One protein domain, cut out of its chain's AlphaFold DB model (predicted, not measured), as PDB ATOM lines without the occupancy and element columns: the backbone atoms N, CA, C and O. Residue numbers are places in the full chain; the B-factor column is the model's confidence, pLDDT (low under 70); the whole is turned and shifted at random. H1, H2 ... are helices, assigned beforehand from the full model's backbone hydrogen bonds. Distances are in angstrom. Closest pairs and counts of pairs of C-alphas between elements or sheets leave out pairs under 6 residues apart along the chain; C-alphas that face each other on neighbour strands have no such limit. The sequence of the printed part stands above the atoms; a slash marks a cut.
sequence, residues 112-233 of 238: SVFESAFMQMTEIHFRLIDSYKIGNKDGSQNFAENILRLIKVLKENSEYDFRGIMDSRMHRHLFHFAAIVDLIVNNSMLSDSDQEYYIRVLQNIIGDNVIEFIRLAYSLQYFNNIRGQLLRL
ATOM      1  N   SER A 112     -33.698 -55.983 -33.829       94.81
ATOM      2  CA  SER A 112     -34.780 -55.041 -33.515       94.81
ATOM      3  C   SER A 112     -35.130 -55.006 -32.019       94.81
ATOM      4  O   SER A 112     -35.362 -53.930 -31.463       94.81
ATOM      5  N   VAL A 113     -35.127 -56.161 -31.342       93.75
ATOM      6  CA  VAL A 113     -35.345 -56.254 -29.889       93.75
ATOM      7  C   VAL A 113     -34.243 -55.516 -29.133       93.75
ATOM      8  O   VAL A 113     -34.545 -54.712 -28.249       93.75
ATOM      9  N   PHE A 114     -32.980 -55.736 -29.508       95.19
ATOM     10  CA  PHE A 114     -31.859 -54.999 -28.929       95.19
ATOM     11  C   PHE A 114     -31.991 -53.487 -29.164       95.19
ATOM     12  O   PHE A 114     -31.909 -52.714 -28.210       95.19
ATOM     13  N   GLU A 115     -32.242 -53.056 -30.403       95.38
ATOM     14  CA  GLU A 115     -32.372 -51.635 -30.749       95.38
ATOM     15  C   GLU A 115     -33.496 -50.962 -29.959       95.38
ATOM     16  O   GLU A 115     -33.323 -49.852 -29.456       95.38
ATOM     17  N   SER A 116     -34.618 -51.655 -29.766       96.75
ATOM     18  CA  SER A 116     -35.736 -51.166 -28.956       96.75
ATOM     19  C   SER A 116     -35.340 -50.981 -27.487       96.75
ATOM     20  O   SER A 116     -35.653 -49.949 -26.891       96.75
ATOM     21  N   ALA A 117     -34.615 -51.944 -26.907       95.31
ATOM     22  CA  ALA A 117     -34.102 -51.837 -25.542       95.31
ATOM     23  C   ALA A 117     -33.081 -50.693 -25.408       95.31
ATOM     24  O   ALA A 117     -33.157 -49.896 -24.473       95.31
ATOM     25  N   PHE A 118     -32.169 -50.551 -26.373       95.88
ATOM     26  CA  PHE A 118     -31.183 -49.471 -26.406       95.88
ATOM     27  C   PHE A 118     -31.845 -48.085 -26.517       95.88
ATOM     28  O   PHE A 118     -31.492 -47.168 -25.769       95.88
ATOM     29  N   MET A 119     -32.856 -47.934 -27.379       96.69
ATOM     30  CA  MET A 119     -33.652 -46.705 -27.481       96.69
ATOM     31  C   MET A 119     -34.405 -46.409 -26.179       96.69
ATOM     32  O   MET A 119     -34.382 -45.275 -25.704       96.69
ATOM     33  N   GLN A 120     -35.009 -47.419 -25.542       96.94
ATOM     34  CA  GLN A 120     -35.690 -47.245 -24.256       96.94
ATOM     35  C   GLN A 120     -34.726 -46.777 -23.157       96.94
ATOM     36  O   GLN A 120     -35.064 -45.886 -22.373       96.94
ATOM     37  N   MET A 121     -33.518 -47.339 -23.101       93.38
ATOM     38  CA  MET A 121     -32.504 -46.904 -22.143       93.38
ATOM     39  C   MET A 121     -31.996 -45.494 -22.468       93.38
ATOM     40  O   MET A 121     -31.793 -44.692 -21.559       93.38
ATOM     41  N   THR A 122     -31.875 -45.134 -23.744       95.25
ATOM     42  CA  THR A 122     -31.552 -43.761 -24.161       95.25
ATOM     43  C   THR A 122     -32.638 -42.768 -23.714       95.25
ATOM     44  O   THR A 122     -32.335 -41.713 -23.164       95.25
ATOM     45  N   GLU A 123     -33.912 -43.138 -23.825       96.56
ATOM     46  CA  GLU A 123     -35.032 -42.320 -23.346       96.56
ATOM     47  C   GLU A 123     -35.040 -42.174 -21.814       96.56
ATOM     48  O   GLU A 123     -35.333 -41.111 -21.263       96.56
ATOM     49  N   ILE A 124     -34.698 -43.238 -21.078       94.69
ATOM     50  CA  ILE A 124     -34.502 -43.150 -19.623       94.69
ATOM     51  C   ILE A 124     -33.365 -42.176 -19.294       94.69
ATOM     52  O   ILE A 124     -33.506 -41.388 -18.360       94.69
ATOM     53  N   HIS A 125     -32.275 -42.180 -20.064       93.12
ATOM     54  CA  HIS A 125     -31.171 -41.243 -19.868       93.12
ATOM     55  C   HIS A 125     -31.639 -39.783 -19.984       93.12
ATOM     56  O   HIS A 125     -31.373 -38.993 -19.074       93.12
ATOM     57  N   PHE A 126     -32.407 -39.436 -21.022       94.50
ATOM     58  CA  PHE A 126     -32.949 -38.082 -21.165       94.50
ATOM     59  C   PHE A 126     -33.901 -37.705 -20.024       94.50
ATOM     60  O   PHE A 126     -33.775 -36.626 -19.451       94.50
ATOM     61  N   ARG A 127     -34.763 -38.624 -19.570       95.06
ATOM     62  CA  ARG A 127     -35.615 -38.384 -18.389       95.06
ATOM     63  C   ARG A 127     -34.814 -38.160 -17.106       95.06
ATOM     64  O   ARG A 127     -35.191 -37.346 -16.261       95.06
ATOM     65  N   LEU A 128     -33.697 -38.867 -16.937       93.56
ATOM     66  CA  LEU A 128     -32.795 -38.636 -15.814       93.56
ATOM     67  C   LEU A 128     -32.106 -37.265 -15.929       93.56
ATOM     68  O   LEU A 128     -31.897 -36.620 -14.898       93.56
ATOM     69  N   ILE A 129     -31.772 -36.793 -17.136       94.75
ATOM     70  CA  ILE A 129     -31.285 -35.418 -17.357       94.75
ATOM     71  C   ILE A 129     -32.367 -34.415 -16.946       94.75
ATOM     72  O   ILE A 129     -32.090 -33.495 -16.177       94.75
ATOM     73  N   ASP A 130     -33.613 -34.623 -17.365       94.75
ATOM     74  CA  ASP A 130     -34.725 -33.725 -17.042       94.75
ATOM     75  C   ASP A 130     -35.006 -33.620 -15.536       94.75
ATOM     76  O   ASP A 130     -35.459 -32.580 -15.058       94.75
ATOM     77  N   SER A 131     -34.634 -34.634 -14.747       93.94
ATOM     78  CA  SER A 131     -34.704 -34.579 -13.276       93.94
ATOM     79  C   SER A 131     -33.793 -33.513 -12.630       93.94
ATOM     80  O   SER A 131     -33.896 -33.242 -11.426       93.94
ATOM     81  N   TYR A 132     -32.902 -32.890 -13.408       93.56
ATOM     82  CA  TYR A 132     -32.096 -31.739 -12.995       93.56
ATOM     83  C   TYR A 132     -32.799 -30.396 -13.211       93.56
ATOM     84  O   TYR A 132     -32.227 -29.363 -12.865       93.56
ATOM     85  N   LYS A 133     -34.021 -30.361 -13.754       94.00
ATOM     86  CA  LYS A 133     -34.762 -29.111 -13.954       94.00
ATOM     87  C   LYS A 133     -35.000 -28.397 -12.621       94.00
ATOM     88  O   LYS A 133     -35.550 -28.971 -11.683       94.00
ATOM     89  N   ILE A 134     -34.569 -27.138 -12.536       89.94
ATOM     90  CA  ILE A 134     -34.681 -26.294 -11.339       89.94
ATOM     91  C   ILE A 134     -35.035 -24.877 -11.792       89.94
ATOM     92  O   ILE A 134     -34.289 -24.255 -12.551       89.94
ATOM     93  N   GLY A 135     -36.160 -24.353 -11.297       89.38
ATOM     94  CA  GLY A 135     -36.648 -23.021 -11.653       89.38
ATOM     95  C   GLY A 135     -36.857 -22.875 -13.164       89.38
ATOM     96  O   GLY A 135     -37.520 -23.704 -13.783       89.38
ATOM     97  N   ASN A 136     -36.259 -21.831 -13.746       88.44
ATOM     98  CA  ASN A 136     -36.363 -21.520 -15.177       88.44
ATOM     99  C   ASN A 136     -35.286 -22.195 -16.045       88.44
ATOM    100  O   ASN A 136     -35.320 -22.028 -17.259       88.44
ATOM    101  N   LYS A 137     -34.319 -22.910 -15.451       89.31
ATOM    102  CA  LYS A 137     -33.276 -23.620 -16.204       89.31
ATOM    103  C   LYS A 137     -33.735 -25.030 -16.552       89.31
ATOM    104  O   LYS A 137     -34.232 -25.753 -15.681       89.31
ATOM    105  N   ASP A 138     -33.509 -25.425 -17.799       92.38
ATOM    106  CA  ASP A 138     -33.821 -26.771 -18.268       92.38
ATOM    107  C   ASP A 138     -32.887 -27.819 -17.651       92.38
ATOM    108  O   ASP A 138     -31.773 -27.522 -17.207       92.38
ATOM    109  N   GLY A 139     -33.355 -29.071 -17.612       92.94
ATOM    110  CA  GLY A 139     -32.612 -30.173 -17.000       92.94
ATOM    111  C   GLY A 139     -31.242 -30.386 -17.638       92.94
ATOM    112  O   GLY A 139     -30.259 -30.543 -16.921       92.94
ATOM    113  N   SER A 140     -31.150 -30.280 -18.966       92.31
ATOM    114  CA  SER A 140     -29.892 -30.394 -19.717       92.31
ATOM    115  C   SER A 140     -28.844 -29.362 -19.297       92.31
ATOM    116  O   SER A 140     -27.686 -29.716 -19.082       92.31
ATOM    117  N   GLN A 141     -29.249 -28.103 -19.106       92.88
ATOM    118  CA  GLN A 141     -28.360 -27.024 -18.671       92.88
ATOM    119  C   GLN A 141     -27.851 -27.271 -17.249       92.88
ATOM    120  O   GLN A 141     -26.646 -27.249 -17.007       92.88
ATOM    121  N   ASN A 142     -28.759 -27.568 -16.317       94.19
ATOM    122  CA  ASN A 142     -28.393 -27.841 -14.925       94.19
ATOM    123  C   ASN A 142     -27.537 -29.107 -14.789       94.19
ATOM    124  O   ASN A 142     -26.622 -29.149 -13.967       94.19
ATOM    125  N   PHE A 143     -27.813 -30.134 -15.593       93.88
ATOM    126  CA  PHE A 143     -27.010 -31.348 -15.641       93.88
ATOM    127  C   PHE A 143     -25.594 -31.051 -16.146       93.88
ATOM    128  O   PHE A 143     -24.627 -31.435 -15.490       93.88
ATOM    129  N   ALA A 144     -25.456 -30.308 -17.248       92.69
ATOM    130  CA  ALA A 144     -24.156 -29.914 -17.786       92.69
ATOM    131  C   ALA A 144     -23.347 -29.066 -16.785       92.69
ATOM    132  O   ALA A 144     -22.177 -29.357 -16.543       92.69
ATOM    133  N   GLU A 145     -23.973 -28.072 -16.145       92.56
ATOM    134  CA  GLU A 145     -23.341 -27.266 -15.090       92.56
ATOM    135  C   GLU A 145     -22.894 -28.136 -13.904       92.56
ATOM    136  O   GLU A 145     -21.782 -27.971 -13.393       92.56
ATOM    137  N   ASN A 146     -23.725 -29.097 -13.485       91.69
ATOM    138  CA  ASN A 146     -23.375 -30.035 -12.424       91.69
ATOM    139  C   ASN A 146     -22.167 -30.908 -12.811       91.69
ATOM    140  O   ASN A 146     -21.247 -31.041 -12.008       91.69
ATOM    141  N   ILE A 147     -22.129 -31.453 -14.030       92.50
ATOM    142  CA  ILE A 147     -20.999 -32.254 -14.530       92.50
ATOM    143  C   ILE A 147     -19.709 -31.427 -14.576       92.50
ATOM    144  O   ILE A 147     -18.681 -31.873 -14.071       92.50
ATOM    145  N   LEU A 148     -19.758 -30.200 -15.101       93.38
ATOM    146  CA  LEU A 148     -18.594 -29.308 -15.144       93.38
ATOM    147  C   LEU A 148     -18.085 -28.961 -13.740       93.38
ATOM    148  O   LEU A 148     -16.877 -28.972 -13.496       93.38
ATOM    149  N   ARG A 149     -18.998 -28.712 -12.790       90.81
ATOM    150  CA  ARG A 149     -18.648 -28.515 -11.377       90.81
ATOM    151  C   ARG A 149     -17.936 -29.745 -10.812       90.81
ATOM    152  O   ARG A 149     -16.917 -29.592 -10.146       90.81
ATOM    153  N   LEU A 150     -18.453 -30.946 -11.079       87.69
ATOM    154  CA  LEU A 150     -17.850 -32.199 -10.620       87.69
ATOM    155  C   LEU A 150     -16.454 -32.421 -11.219       87.69
ATOM    156  O   LEU A 150     -15.534 -32.752 -10.476       87.69
ATOM    157  N   ILE A 151     -16.271 -32.185 -12.525       88.62
ATOM    158  CA  ILE A 151     -14.956 -32.254 -13.189       88.62
ATOM    159  C   ILE A 151     -13.964 -31.295 -12.535       88.62
ATOM    160  O   ILE A 151     -12.824 -31.670 -12.269       88.62
ATOM    161  N   LYS A 152     -14.384 -30.053 -12.275       88.75
ATOM    162  CA  LYS A 152     -13.521 -29.052 -11.646       88.75
ATOM    163  C   LYS A 152     -13.046 -29.521 -10.268       88.75
ATOM    164  O   LYS A 152     -11.847 -29.539 -10.018       88.75
ATOM    165  N   VAL A 153     -13.975 -29.973  -9.422       84.75
ATOM    166  CA  VAL A 153     -13.657 -30.484  -8.077       84.75
ATOM    167  C   VAL A 153     -12.704 -31.681  -8.143       84.75
ATOM    168  O   VAL A 153     -11.759 -31.750  -7.362       84.75
ATOM    169  N   LEU A 154     -12.920 -32.586  -9.102       79.56
ATOM    170  CA  LEU A 154     -12.068 -33.751  -9.347       79.56
ATOM    171  C   LEU A 154     -10.633 -33.395  -9.727       79.56
ATOM    172  O   LEU A 154      -9.693 -34.018  -9.245       79.56
ATOM    173  N   LYS A 155     -10.467 -32.414 -10.617       83.06
ATOM    174  CA  LYS A 155      -9.144 -31.962 -11.061       83.06
ATOM    175  C   LYS A 155      -8.390 -31.232  -9.953       83.06
ATOM    176  O   LYS A 155      -7.168 -31.310  -9.907       83.06
ATOM    177  N   GLU A 156      -9.108 -30.511  -9.095       81.62
ATOM    178  CA  GLU A 156      -8.518 -29.688  -8.036       81.62
ATOM    179  C   GLU A 156      -8.144 -30.490  -6.784       81.62
ATOM    180  O   GLU A 156      -7.239 -30.073  -6.067       81.62
ATOM    181  N   ASN A 157      -8.786 -31.636  -6.511       68.69
ATOM    182  CA  ASN A 157      -8.494 -32.416  -5.308       68.69
ATOM    183  C   ASN A 157      -8.523 -33.937  -5.531       68.69
ATOM    184  O   ASN A 157      -9.582 -34.535  -5.723       68.69
ATOM    185  N   SER A 158      -7.363 -34.583  -5.393       58.56
ATOM    186  CA  SER A 158      -7.179 -36.028  -5.598       58.56
ATOM    187  C   SER A 158      -7.635 -36.928  -4.435       58.56
ATOM    188  O   SER A 158      -7.662 -38.144  -4.602       58.56
ATOM    189  N   GLU A 159      -7.982 -36.368  -3.265       57.19
ATOM    190  CA  GLU A 159      -8.221 -37.126  -2.015       57.19
ATOM    191  C   GLU A 159      -9.650 -37.037  -1.432       57.19
ATOM    192  O   GLU A 159      -9.909 -37.585  -0.362       57.19
ATOM    193  N   TYR A 160     -10.613 -36.375  -2.087       57.69
ATOM    194  CA  TYR A 160     -11.956 -36.227  -1.497       57.69
ATOM    195  C   TYR A 160     -12.744 -37.547  -1.404       57.69
ATOM    196  O   TYR A 160     -12.775 -38.344  -2.345       57.69
ATOM    197  N   ASP A 161     -13.493 -37.716  -0.302       59.03
ATOM    198  CA  ASP A 161     -14.547 -38.734  -0.178       59.03
ATOM    199  C   ASP A 161     -15.672 -38.425  -1.174       59.03
ATOM    200  O   ASP A 161     -16.560 -37.594  -0.956       59.03
ATOM    201  N   PHE A 162     -15.598 -39.106  -2.314       59.22
ATOM    202  CA  PHE A 162     -16.429 -38.877  -3.488       59.22
ATOM    203  C   PHE A 162     -17.938 -39.054  -3.233       59.22
ATOM    204  O   PHE A 162     -18.769 -38.535  -3.983       59.22
ATOM    205  N   ARG A 163     -18.293 -39.733  -2.132       55.72
ATOM    206  CA  ARG A 163     -19.667 -39.951  -1.656       55.72
ATOM    207  C   ARG A 163     -20.459 -38.673  -1.436       55.72
ATOM    208  O   ARG A 163     -21.653 -38.661  -1.705       55.72
ATOM    209  N   GLY A 164     -19.810 -37.621  -0.937       61.78
ATOM    210  CA  GLY A 164     -20.492 -36.380  -0.562       61.78
ATOM    211  C   GLY A 164     -20.735 -35.414  -1.723       61.78
ATOM    212  O   GLY A 164     -21.505 -34.468  -1.576       61.78
ATOM    213  N   ILE A 165     -20.077 -35.627  -2.867       69.56
ATOM    214  CA  ILE A 165     -20.051 -34.658  -3.975       69.56
ATOM    215  C   ILE A 165     -21.160 -34.958  -4.997       69.56
ATOM    216  O   ILE A 165     -21.762 -34.043  -5.566       69.56
ATOM    217  N   MET A 166     -21.454 -36.241  -5.221       77.56
ATOM    218  CA  MET A 166     -22.524 -36.681  -6.114       77.56
ATOM    219  C   MET A 166     -23.832 -36.851  -5.349       77.56
ATOM    220  O   MET A 166     -23.920 -37.629  -4.403       77.56
ATOM    221  N   ASP A 167     -24.885 -36.181  -5.802       83.25
ATOM    222  CA  ASP A 167     -26.224 -36.446  -5.289       83.25
ATOM    223  C   ASP A 167     -26.760 -37.806  -5.782       83.25
ATOM    224  O   ASP A 167     -26.161 -38.498  -6.615       83.25
ATOM    225  N   SER A 168     -27.916 -38.220  -5.261       83.38
ATOM    226  CA  SER A 168     -28.552 -39.486  -5.650       83.38
ATOM    227  C   SER A 168     -28.918 -39.545  -7.137       83.38
ATOM    228  O   SER A 168     -28.957 -40.630  -7.719       83.38
ATOM    229  N   ARG A 169     -29.157 -38.393  -7.783       88.94
ATOM    230  CA  ARG A 169     -29.444 -38.315  -9.222       88.94
ATOM    231  C   ARG A 169     -28.217 -38.701 -10.042       88.94
ATOM    232  O   ARG A 169     -28.349 -39.506 -10.960       88.94
ATOM    233  N   MET A 170     -27.037 -38.205  -9.671       85.12
ATOM    234  CA  MET A 170     -25.798 -38.503 -10.389       85.12
ATOM    235  C   MET A 170     -25.395 -39.973 -10.239       85.12
ATOM    236  O   MET A 170     -24.993 -40.608 -11.213       85.12
ATOM    237  N   HIS A 171     -25.590 -40.549  -9.049       80.00
ATOM    238  CA  HIS A 171     -25.395 -41.984  -8.841       80.00
ATOM    239  C   HIS A 171     -26.294 -42.814  -9.772       80.00
ATOM    240  O   HIS A 171     -25.804 -43.716 -10.446       80.00
ATOM    241  N   ARG A 172     -27.590 -42.478  -9.874       85.19
ATOM    242  CA  ARG A 172     -28.517 -43.166 -10.794       85.19
ATOM    243  C   ARG A 172     -28.087 -43.062 -12.256       85.19
ATOM    244  O   ARG A 172     -28.157 -44.065 -12.956       85.19
ATOM    245  N   HIS A 173     -27.615 -41.898 -12.705       87.12
ATOM    246  CA  HIS A 173     -27.096 -41.719 -14.070       87.12
ATOM    247  C   HIS A 173     -25.932 -42.653 -14.385       87.12
ATOM    248  O   HIS A 173     -25.914 -43.281 -15.437       87.12
ATOM    249  N   LEU A 174     -24.981 -42.786 -13.463       81.75
ATOM    250  CA  LEU A 174     -23.811 -43.640 -13.668       81.75
ATOM    251  C   LEU A 174     -24.173 -45.120 -13.723       81.75
ATOM    252  O   LEU A 174     -23.674 -45.835 -14.588       81.75
ATOM    253  N   PHE A 175     -25.074 -45.567 -12.845       80.75
ATOM    254  CA  PHE A 175     -25.613 -46.926 -12.917       80.75
ATOM    255  C   PHE A 175     -26.366 -47.173 -14.217       80.75
ATOM    256  O   PHE A 175     -26.219 -48.231 -14.820       80.75
ATOM    257  N   HIS A 176     -27.128 -46.182 -14.671       86.38
ATOM    258  CA  HIS A 176     -27.854 -46.268 -15.926       86.38
ATOM    259  C   HIS A 176     -26.913 -46.368 -17.133       86.38
ATOM    260  O   HIS A 176     -27.099 -47.234 -17.979       86.38
ATOM    261  N   PHE A 177     -25.841 -45.570 -17.185       85.19
ATOM    262  CA  PHE A 177     -24.816 -45.707 -18.225       85.19
ATOM    263  C   PHE A 177     -24.116 -47.062 -18.184       85.19
ATOM    264  O   PHE A 177     -23.922 -47.668 -19.234       85.19
ATOM    265  N   ALA A 178     -23.774 -47.558 -16.991       81.56
ATOM    266  CA  ALA A 178     -23.196 -48.888 -16.843       81.56
ATOM    267  C   ALA A 178     -24.145 -49.971 -17.377       81.56
ATOM    268  O   ALA A 178     -23.697 -50.856 -18.095       81.56
ATOM    269  N   ALA A 179     -25.449 -49.859 -17.106       81.81
ATOM    270  CA  ALA A 179     -26.456 -50.779 -17.626       81.81
ATOM    271  C   ALA A 179     -26.600 -50.705 -19.157       81.81
ATOM    272  O   ALA A 179     -26.794 -51.734 -19.795       81.81
ATOM    273  N   ILE A 180     -26.470 -49.520 -19.769       87.88
ATOM    274  CA  ILE A 180     -26.446 -49.402 -21.237       87.88
ATOM    275  C   ILE A 180     -25.193 -50.068 -21.812       87.88
ATOM    276  O   ILE A 180     -25.284 -50.794 -22.797       87.88
ATOM    277  N   VAL A 181     -24.024 -49.837 -21.211       86.69
ATOM    278  CA  VAL A 181     -22.772 -50.464 -21.659       86.69
ATOM    279  C   VAL A 181     -22.849 -51.983 -21.514       86.69
ATOM    280  O   VAL A 181     -22.454 -52.688 -22.435       86.69
ATOM    281  N   ASP A 182     -23.403 -52.486 -20.413       84.00
ATOM    282  CA  ASP A 182     -23.644 -53.914 -20.185       84.00
ATOM    283  C   ASP A 182     -24.580 -54.509 -21.248       84.00
ATOM    284  O   ASP A 182     -24.244 -55.515 -21.873       84.00
ATOM    285  N   LEU A 183     -25.688 -53.816 -21.547       88.69
ATOM    286  CA  LEU A 183     -26.629 -54.181 -22.608       88.69
ATOM    287  C   LEU A 183     -25.962 -54.266 -23.990       88.69
ATOM    288  O   LEU A 183     -26.440 -55.018 -24.833       88.69
ATOM    289  N   ILE A 184     -24.896 -53.500 -24.243       89.44
ATOM    290  CA  ILE A 184     -24.151 -53.541 -25.507       89.44
ATOM    291  C   ILE A 184     -23.089 -54.649 -25.474       89.44
ATOM    292  O   ILE A 184     -23.070 -55.509 -26.347       89.44
ATOM    293  N   VAL A 185     -22.204 -54.639 -24.478       85.50
ATOM    294  CA  VAL A 185     -20.987 -55.471 -24.447       85.50
ATOM    295  C   VAL A 185     -21.286 -56.931 -24.114       85.50
ATOM    296  O   VAL A 185     -20.661 -57.830 -24.670       85.50
ATOM    297  N   ASN A 186     -22.252 -57.191 -23.233       82.56
ATOM    298  CA  ASN A 186     -22.584 -58.550 -22.796       82.56
ATOM    299  C   ASN A 186     -23.732 -59.177 -23.602       82.56
ATOM    300  O   ASN A 186     -24.229 -60.253 -23.263       82.56
ATOM    301  N   ASN A 187     -24.154 -58.538 -24.695       85.62
ATOM    302  CA  ASN A 187     -25.211 -59.066 -25.539       85.62
ATOM    303  C   ASN A 187     -24.657 -60.003 -26.611       85.62
ATOM    304  O   ASN A 187     -24.124 -59.568 -27.630       85.62
ATOM    305  N   SER A 188     -24.865 -61.303 -26.391       85.31
ATOM    306  CA  SER A 188     -24.464 -62.384 -27.308       85.31
ATOM    307  C   SER A 188     -25.015 -62.272 -28.737       85.31
ATOM    308  O   SER A 188     -24.518 -62.952 -29.628       85.31
ATOM    309  N   MET A 189     -26.037 -61.440 -28.964       85.00
ATOM    310  CA  MET A 189     -26.643 -61.244 -30.284       85.00
ATOM    311  C   MET A 189     -25.902 -60.207 -31.136       85.00
ATOM    312  O   MET A 189     -26.165 -60.120 -32.334       85.00
ATOM    313  N   LEU A 190     -25.018 -59.402 -30.540       89.19
ATOM    314  CA  LEU A 190     -24.248 -58.387 -31.254       89.19
ATOM    315  C   LEU A 190     -22.877 -58.921 -31.650       89.19
ATOM    316  O   LEU A 190     -22.183 -59.532 -30.843       89.19
ATOM    317  N   SER A 191     -22.470 -58.623 -32.883       92.00
ATOM    318  CA  SER A 191     -21.078 -58.795 -33.300       92.00
ATOM    319  C   SER A 191     -20.180 -57.748 -32.641       92.00
ATOM    320  O   SER A 191     -20.646 -56.653 -32.327       92.00
ATOM    321  N   ASP A 192     -18.879 -58.019 -32.526       92.00
ATOM    322  CA  ASP A 192     -17.898 -57.047 -32.011       92.00
ATOM    323  C   ASP A 192     -17.987 -55.696 -32.751       92.00
ATOM    324  O   ASP A 192     -17.949 -54.628 -32.141       92.00
ATOM    325  N   SER A 193     -18.207 -55.729 -34.073       94.25
ATOM    326  CA  SER A 193     -18.393 -54.516 -34.877       94.25
ATOM    327  C   SER A 193     -19.677 -53.749 -34.550       94.25
ATOM    328  O   SER A 193     -19.665 -52.514 -34.553       94.25
ATOM    329  N   ASP A 194     -20.777 -54.451 -34.255       94.12
ATOM    330  CA  ASP A 194     -22.022 -53.807 -33.829       94.12
ATOM    331  C   ASP A 194     -21.850 -53.202 -32.432       94.12
ATOM    332  O   ASP A 194     -22.253 -52.062 -32.201       94.12
ATOM    333  N   GLN A 195     -21.200 -53.923 -31.512       93.50
ATOM    334  CA  GLN A 195     -20.920 -53.428 -30.166       93.50
ATOM    335  C   GLN A 195     -20.130 -52.118 -30.214       93.50
ATOM    336  O   GLN A 195     -20.544 -51.120 -29.621       93.50
ATOM    337  N   GLU A 196     -19.041 -52.073 -30.986       95.06
ATOM    338  CA  GLU A 196     -18.273 -50.844 -31.182       95.06
ATOM    339  C   GLU A 196     -19.115 -49.703 -31.763       95.06
ATOM    340  O   GLU A 196     -18.970 -48.545 -31.359       95.06
ATOM    341  N   TYR A 197     -19.994 -50.008 -32.720       95.81
ATOM    342  CA  TYR A 197     -20.891 -49.019 -33.305       95.81
ATOM    343  C   TYR A 197     -21.826 -48.414 -32.252       95.81
ATOM    344  O   TYR A 197     -21.865 -47.188 -32.119       95.81
ATOM    345  N   TYR A 198     -22.520 -49.232 -31.456       95.38
ATOM    346  CA  TYR A 198     -23.434 -48.722 -30.429       95.38
ATOM    347  C   TYR A 198     -22.703 -48.023 -29.278       95.38
ATOM    348  O   TYR A 198     -23.222 -47.040 -28.751       95.38
ATOM    349  N   ILE A 199     -21.476 -48.435 -28.934       93.25
ATOM    350  CA  ILE A 199     -20.633 -47.690 -27.984       93.25
ATOM    351  C   ILE A 199     -20.310 -46.292 -28.520       93.25
ATOM    352  O   ILE A 199     -20.438 -45.319 -27.774       93.25
ATOM    353  N   ARG A 200     -19.950 -46.153 -29.803       94.88
ATOM    354  CA  ARG A 200     -19.722 -44.832 -30.418       94.88
ATOM    355  C   ARG A 200     -20.990 -43.977 -30.424       94.88
ATOM    356  O   ARG A 200     -20.930 -42.790 -30.120       94.88
ATOM    357  N   VAL A 201     -22.146 -44.572 -30.726       95.94
ATOM    358  CA  VAL A 201     -23.440 -43.873 -30.656       95.94
ATOM    359  C   VAL A 201     -23.720 -43.393 -29.231       95.94
ATOM    360  O   VAL A 201     -24.054 -42.226 -29.042       95.94
ATOM    361  N   LEU A 202     -23.523 -44.248 -28.223       92.69
ATOM    362  CA  LEU A 202     -23.689 -43.878 -26.818       92.69
ATOM    363  C   LEU A 202     -22.755 -42.732 -26.417       92.69
ATOM    364  O   LEU A 202     -23.209 -41.776 -25.797       92.69
ATOM    365  N   GLN A 203     -21.475 -42.799 -26.794       89.56
ATOM    366  CA  GLN A 203     -20.497 -41.735 -26.539       89.56
ATOM    367  C   GLN A 203     -20.965 -40.390 -27.109       89.56
ATOM    368  O   GLN A 203     -20.920 -39.376 -26.413       89.56
ATOM    369  N   ASN A 204     -21.490 -40.392 -28.335       91.81
ATOM    370  CA  ASN A 204     -22.033 -39.186 -28.957       91.81
ATOM    371  C   ASN A 204     -23.278 -38.654 -28.230       91.81
ATOM    372  O   ASN A 204     -23.441 -37.443 -28.120       91.81
ATOM    373  N   ILE A 205     -24.146 -39.537 -27.723       91.44
ATOM    374  CA  ILE A 205     -25.357 -39.147 -26.981       91.44
ATOM    375  C   ILE A 205     -25.001 -38.482 -25.645       91.44
ATOM    376  O   ILE A 205     -25.585 -37.459 -25.296       91.44
ATOM    377  N   ILE A 206     -24.055 -39.049 -24.889       88.38
ATOM    378  CA  ILE A 206     -23.731 -38.565 -23.536       88.38
ATOM    379  C   ILE A 206     -22.847 -37.309 -23.539       88.38
ATOM    380  O   ILE A 206     -22.865 -36.544 -22.575       88.38
ATOM    381  N   GLY A 207     -22.093 -37.088 -24.618       88.88
ATOM    382  CA  GLY A 207     -21.254 -35.910 -24.821       88.88
ATOM    383  C   GLY A 207     -19.930 -35.911 -24.042       88.88
ATOM    384  O   GLY A 207     -19.744 -36.606 -23.038       88.88
ATOM    385  N   ASP A 208     -18.996 -35.075 -24.502       89.62
ATOM    386  CA  ASP A 208     -17.594 -35.085 -24.061       89.62
ATOM    387  C   ASP A 208     -17.406 -34.786 -22.570       89.62
ATOM    388  O   ASP A 208     -16.591 -35.430 -21.915       89.62
ATOM    389  N   ASN A 209     -18.189 -33.863 -22.003       89.31
ATOM    390  CA  ASN A 209     -18.089 -33.515 -20.580       89.31
ATOM    391  C   ASN A 209     -18.432 -34.713 -19.682       89.31
ATOM    392  O   ASN A 209     -17.794 -34.939 -18.658       89.31
ATOM    393  N   VAL A 210     -19.434 -35.515 -20.052       88.88
ATOM    394  CA  VAL A 210     -19.795 -36.708 -19.273       88.88
ATOM    395  C   VAL A 210     -18.707 -37.770 -19.415       88.88
ATOM    396  O   VAL A 210     -18.325 -38.390 -18.424       88.88
ATOM    397  N   ILE A 211     -18.154 -37.941 -20.618       88.38
ATOM    398  CA  ILE A 211     -17.037 -38.861 -20.866       88.38
ATOM    399  C   ILE A 211     -15.803 -38.453 -20.057       88.38
ATOM    400  O   ILE A 211     -15.180 -39.303 -19.422       88.38
ATOM    401  N   GLU A 212     -15.444 -37.170 -20.053       87.75
ATOM    402  CA  GLU A 212     -14.324 -36.646 -19.273       87.75
ATOM    403  C   GLU A 212     -14.543 -36.875 -17.777       87.75
ATOM    404  O   GLU A 212     -13.646 -37.379 -17.097       87.75
ATOM    405  N   PHE A 213     -15.750 -36.590 -17.275       86.69
ATOM    406  CA  PHE A 213     -16.115 -36.900 -15.897       86.69
ATOM    407  C   PHE A 213     -15.921 -38.389 -15.585       86.69
ATOM    408  O   PHE A 213     -15.260 -38.714 -14.603       86.69
ATOM    409  N   ILE A 214     -16.437 -39.294 -16.426       83.00
ATOM    410  CA  ILE A 214     -16.296 -40.745 -16.234       83.00
ATOM    411  C   ILE A 214     -14.818 -41.152 -16.239       83.00
ATOM    412  O   ILE A 214     -14.409 -41.937 -15.386       83.00
ATOM    413  N   ARG A 215     -13.995 -40.605 -17.144       82.88
ATOM    414  CA  ARG A 215     -12.550 -40.896 -17.207       82.88
ATOM    415  C   ARG A 215     -11.817 -40.471 -15.935       82.88
ATOM    416  O   ARG A 215     -11.017 -41.243 -15.419       82.88
ATOM    417  N   LEU A 216     -12.104 -39.275 -15.422       77.69
ATOM    418  CA  LEU A 216     -11.517 -38.777 -14.172       77.69
ATOM    419  C   LEU A 216     -12.030 -39.559 -12.955       77.69
ATOM    420  O   LEU A 216     -11.276 -39.869 -12.035       77.69
ATOM    421  N   ALA A 217     -13.312 -39.920 -12.965       70.75
ATOM    422  CA  ALA A 217     -13.938 -40.708 -11.915       70.75
ATOM    423  C   ALA A 217     -13.420 -42.156 -11.869       70.75
ATOM    424  O   ALA A 217     -13.319 -42.738 -10.789       70.75
ATOM    425  N   TYR A 218     -13.039 -42.725 -13.019       68.75
ATOM    426  CA  TYR A 218     -12.533 -44.094 -13.140       68.75
ATOM    427  C   TYR A 218     -11.242 -44.331 -12.340       68.75
ATOM    428  O   TYR A 218     -11.037 -45.420 -11.810       68.75
ATOM    429  N   SER A 219     -10.391 -43.312 -12.192       62.50
ATOM    430  CA  SER A 219      -9.160 -43.410 -11.393       62.50
ATOM    431  C   SER A 219      -9.379 -43.391  -9.873       62.50
ATOM    432  O   SER A 219      -8.419 -43.542  -9.120       62.50
ATOM    433  N   LEU A 220     -10.613 -43.216  -9.389       63.28
ATOM    434  CA  LEU A 220     -10.891 -43.058  -7.962       63.28
ATOM    435  C   LEU A 220     -11.157 -44.392  -7.265       63.28
ATOM    436  O   LEU A 220     -11.985 -45.203  -7.684       63.28
ATOM    437  N   GLN A 221     -10.547 -44.563  -6.092       57.88
ATOM    438  CA  GLN A 221     -10.701 -45.750  -5.248       57.88
ATOM    439  C   GLN A 221     -12.159 -46.012  -4.811       57.88
ATOM    440  O   GLN A 221     -12.545 -47.160  -4.590       57.88
ATOM    441  N   TYR A 222     -13.002 -44.974  -4.741       57.34
ATOM    442  CA  TYR A 222     -14.424 -45.097  -4.404       57.34
ATOM    443  C   TYR A 222     -15.234 -45.883  -5.450       57.34
ATOM    444  O   TYR A 222     -16.034 -46.737  -5.073       57.34
ATOM    445  N   PHE A 223     -14.992 -45.675  -6.751       57.66
ATOM    446  CA  PHE A 223     -15.683 -46.434  -7.805       57.66
ATOM    447  C   PHE A 223     -15.275 -47.911  -7.811       57.66
ATOM    448  O   PHE A 223     -16.124 -48.788  -7.984       57.66
ATOM    449  N   ASN A 224     -14.006 -48.200  -7.510       55.16
ATOM    450  CA  ASN A 224     -13.525 -49.568  -7.310       55.16
ATOM    451  C   ASN A 224     -14.179 -50.236  -6.084       55.16
ATOM    452  O   ASN A 224     -14.557 -51.408  -6.146       55.16
ATOM    453  N   ASN A 225     -14.400 -49.484  -4.999       48.56
ATOM    454  CA  ASN A 225     -15.092 -49.974  -3.803       48.56
ATOM    455  C   ASN A 225     -16.601 -50.171  -4.009       48.56
ATOM    456  O   ASN A 225     -17.131 -51.158  -3.507       48.56
ATOM    457  N   ILE A 226     -17.294 -49.309  -4.764       50.72
ATOM    458  CA  ILE A 226     -18.710 -49.520  -5.120       50.72
ATOM    459  C   ILE A 226     -18.862 -50.791  -5.956       50.72
ATOM    460  O   ILE A 226     -19.723 -51.610  -5.647       50.72
ATOM    461  N   ARG A 227     -18.003 -51.011  -6.963       53.22
ATOM    462  CA  ARG A 227     -17.997 -52.266  -7.731       53.22
ATOM    463  C   ARG A 227     -17.816 -53.475  -6.805       53.22
ATOM    464  O   ARG A 227     -18.569 -54.435  -6.915       53.22
ATOM    465  N   GLY A 228     -16.885 -53.407  -5.852       47.78
ATOM    466  CA  GLY A 228     -16.675 -54.456  -4.849       47.78
ATOM    467  C   GLY A 228     -17.846 -54.657  -3.872       47.78
ATOM    468  O   GLY A 228     -18.145 -55.790  -3.509       47.78
ATOM    469  N   GLN A 229     -18.531 -53.589  -3.453       45.69
ATOM    470  CA  GLN A 229     -19.685 -53.647  -2.542       45.69
ATOM    471  C   GLN A 229     -20.968 -54.113  -3.243       45.69
ATOM    472  O   GLN A 229     -21.744 -54.860  -2.657       45.69
ATOM    473  N   LEU A 230     -21.170 -53.742  -4.508       49.38
ATOM    474  CA  LEU A 230     -22.270 -54.247  -5.332       49.38
ATOM    475  C   LEU A 230     -22.079 -55.719  -5.686       49.38
ATOM    476  O   LEU A 230     -23.032 -56.484  -5.618       49.38
ATOM    477  N   LEU A 231     -20.841 -56.145  -5.963       49.09
ATOM    478  CA  LEU A 231     -20.521 -57.566  -6.121       49.09
ATOM    479  C   LEU A 231     -20.850 -58.375  -4.856       49.09
ATOM    480  O   LEU A 231     -21.266 -59.519  -4.983       49.09
ATOM    481  N   ARG A 232     -20.739 -57.779  -3.656       49.28
ATOM    482  CA  ARG A 232     -21.162 -58.413  -2.391       49.28
ATOM    483  C   ARG A 232     -22.681 -58.517  -2.232       49.28
ATOM    484  O   ARG A 232     -23.160 -59.483  -1.658       49.28
ATOM    485  N   LEU A 233     -23.445 -57.562  -2.764       41.09
ATOM    486  CA  LEU A 233     -24.913 -57.652  -2.819       41.09
ATOM    487  C   LEU A 233     -25.388 -58.747  -3.787       41.09
ATOM    488  O   LEU A 233     -26.447 -59.326  -3.579       41.09
TER     489      LEU A 233
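What this domain is: This is residues 112 to 233 of the 238 residues of an uncharacterized protein of Leptospira stimsonii (UniProt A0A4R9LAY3). Three helices, H1, H3 and H4, form an up-and-down bundle, each running against the one before it in the chain, with H2 crossing one end of the bundle and H5 packed on H2. The last helix, H6, is loosely attached, and its residues 224 to 233 stick out from the body. The printed part has 122 residues with six named helices, H1 to H6 in order along the chain, and no named strand; its class is all helix. The whole is compact, with a radius of gyration of the C-alphas of 15.4 A, and spans 42 by 39 by 26 A.

How they stand to each other: H1, residues 112 to 130, is the longest helix by residues. It touches H3, residues 168 to 185, at a shallow tilt of 16 degrees, opposite ways; their closest C-alphas, those of Met 121 and Ile 180, are 6.6 A apart. H3 and H4, residues 192 to 206, form a helical hairpin at a shallow tilt of 22 degrees. They touch through residues 181 to 185 of H3 and 195 to 199 of H4 alone, the closest C-alphas being those of Ile 184 and Gln 195, 5.7 A apart. H1 and H4 are near each other, with 10 pairs of C-alphas within 10 A. H2, residues 139 to 156, is about perpendicular to H1 at 80 degrees. Residues 129 to 130 of H1 alone touch residues 139 to 143 of H2, the closest C-alphas being those of Asp 130 and Gly 139, 4.1 A apart. H5, residues 208 to 218, touches H2 at a steep tilt of 42 degrees, the same way; the closest C-alphas, those of Ile 151 and Phe 213, are 5.5 A apart. H3 and H5 are only just apart, at 8.5 A. H6, residues 221 to 233, is close to H5 but not clearly touching, with the C-alphas of Ala 217 and Phe 223 closest at 7.3 A. In each of the six helices, every O i to N i+4 pair is within hydrogen-bond range.

Where its parts are: H1 begins with C-alpha 112 at (-34.780, -55.041, -33.515) and measures 26.9 A from first to last C-alpha. H2 measures 25.7 A, H3 25.8 A and H4 21.2 A. H3 begins with C-alpha 168 at (-28.552, -39.486, -5.650). H6 ends with C-alpha 233 at (-24.913, -57.652, -2.819).

The domain as a whole: The two C-alphas farthest apart, those of Ser 112 and Glu 159, are 44.9 A apart. The printed part has no cut. The link from H2 to H3, 11 residues, is long. The mean pLDDT of the printed part is 82.8; residues 157 to 165 and 218 to 233 are under 70, and H6 has a mean of 51.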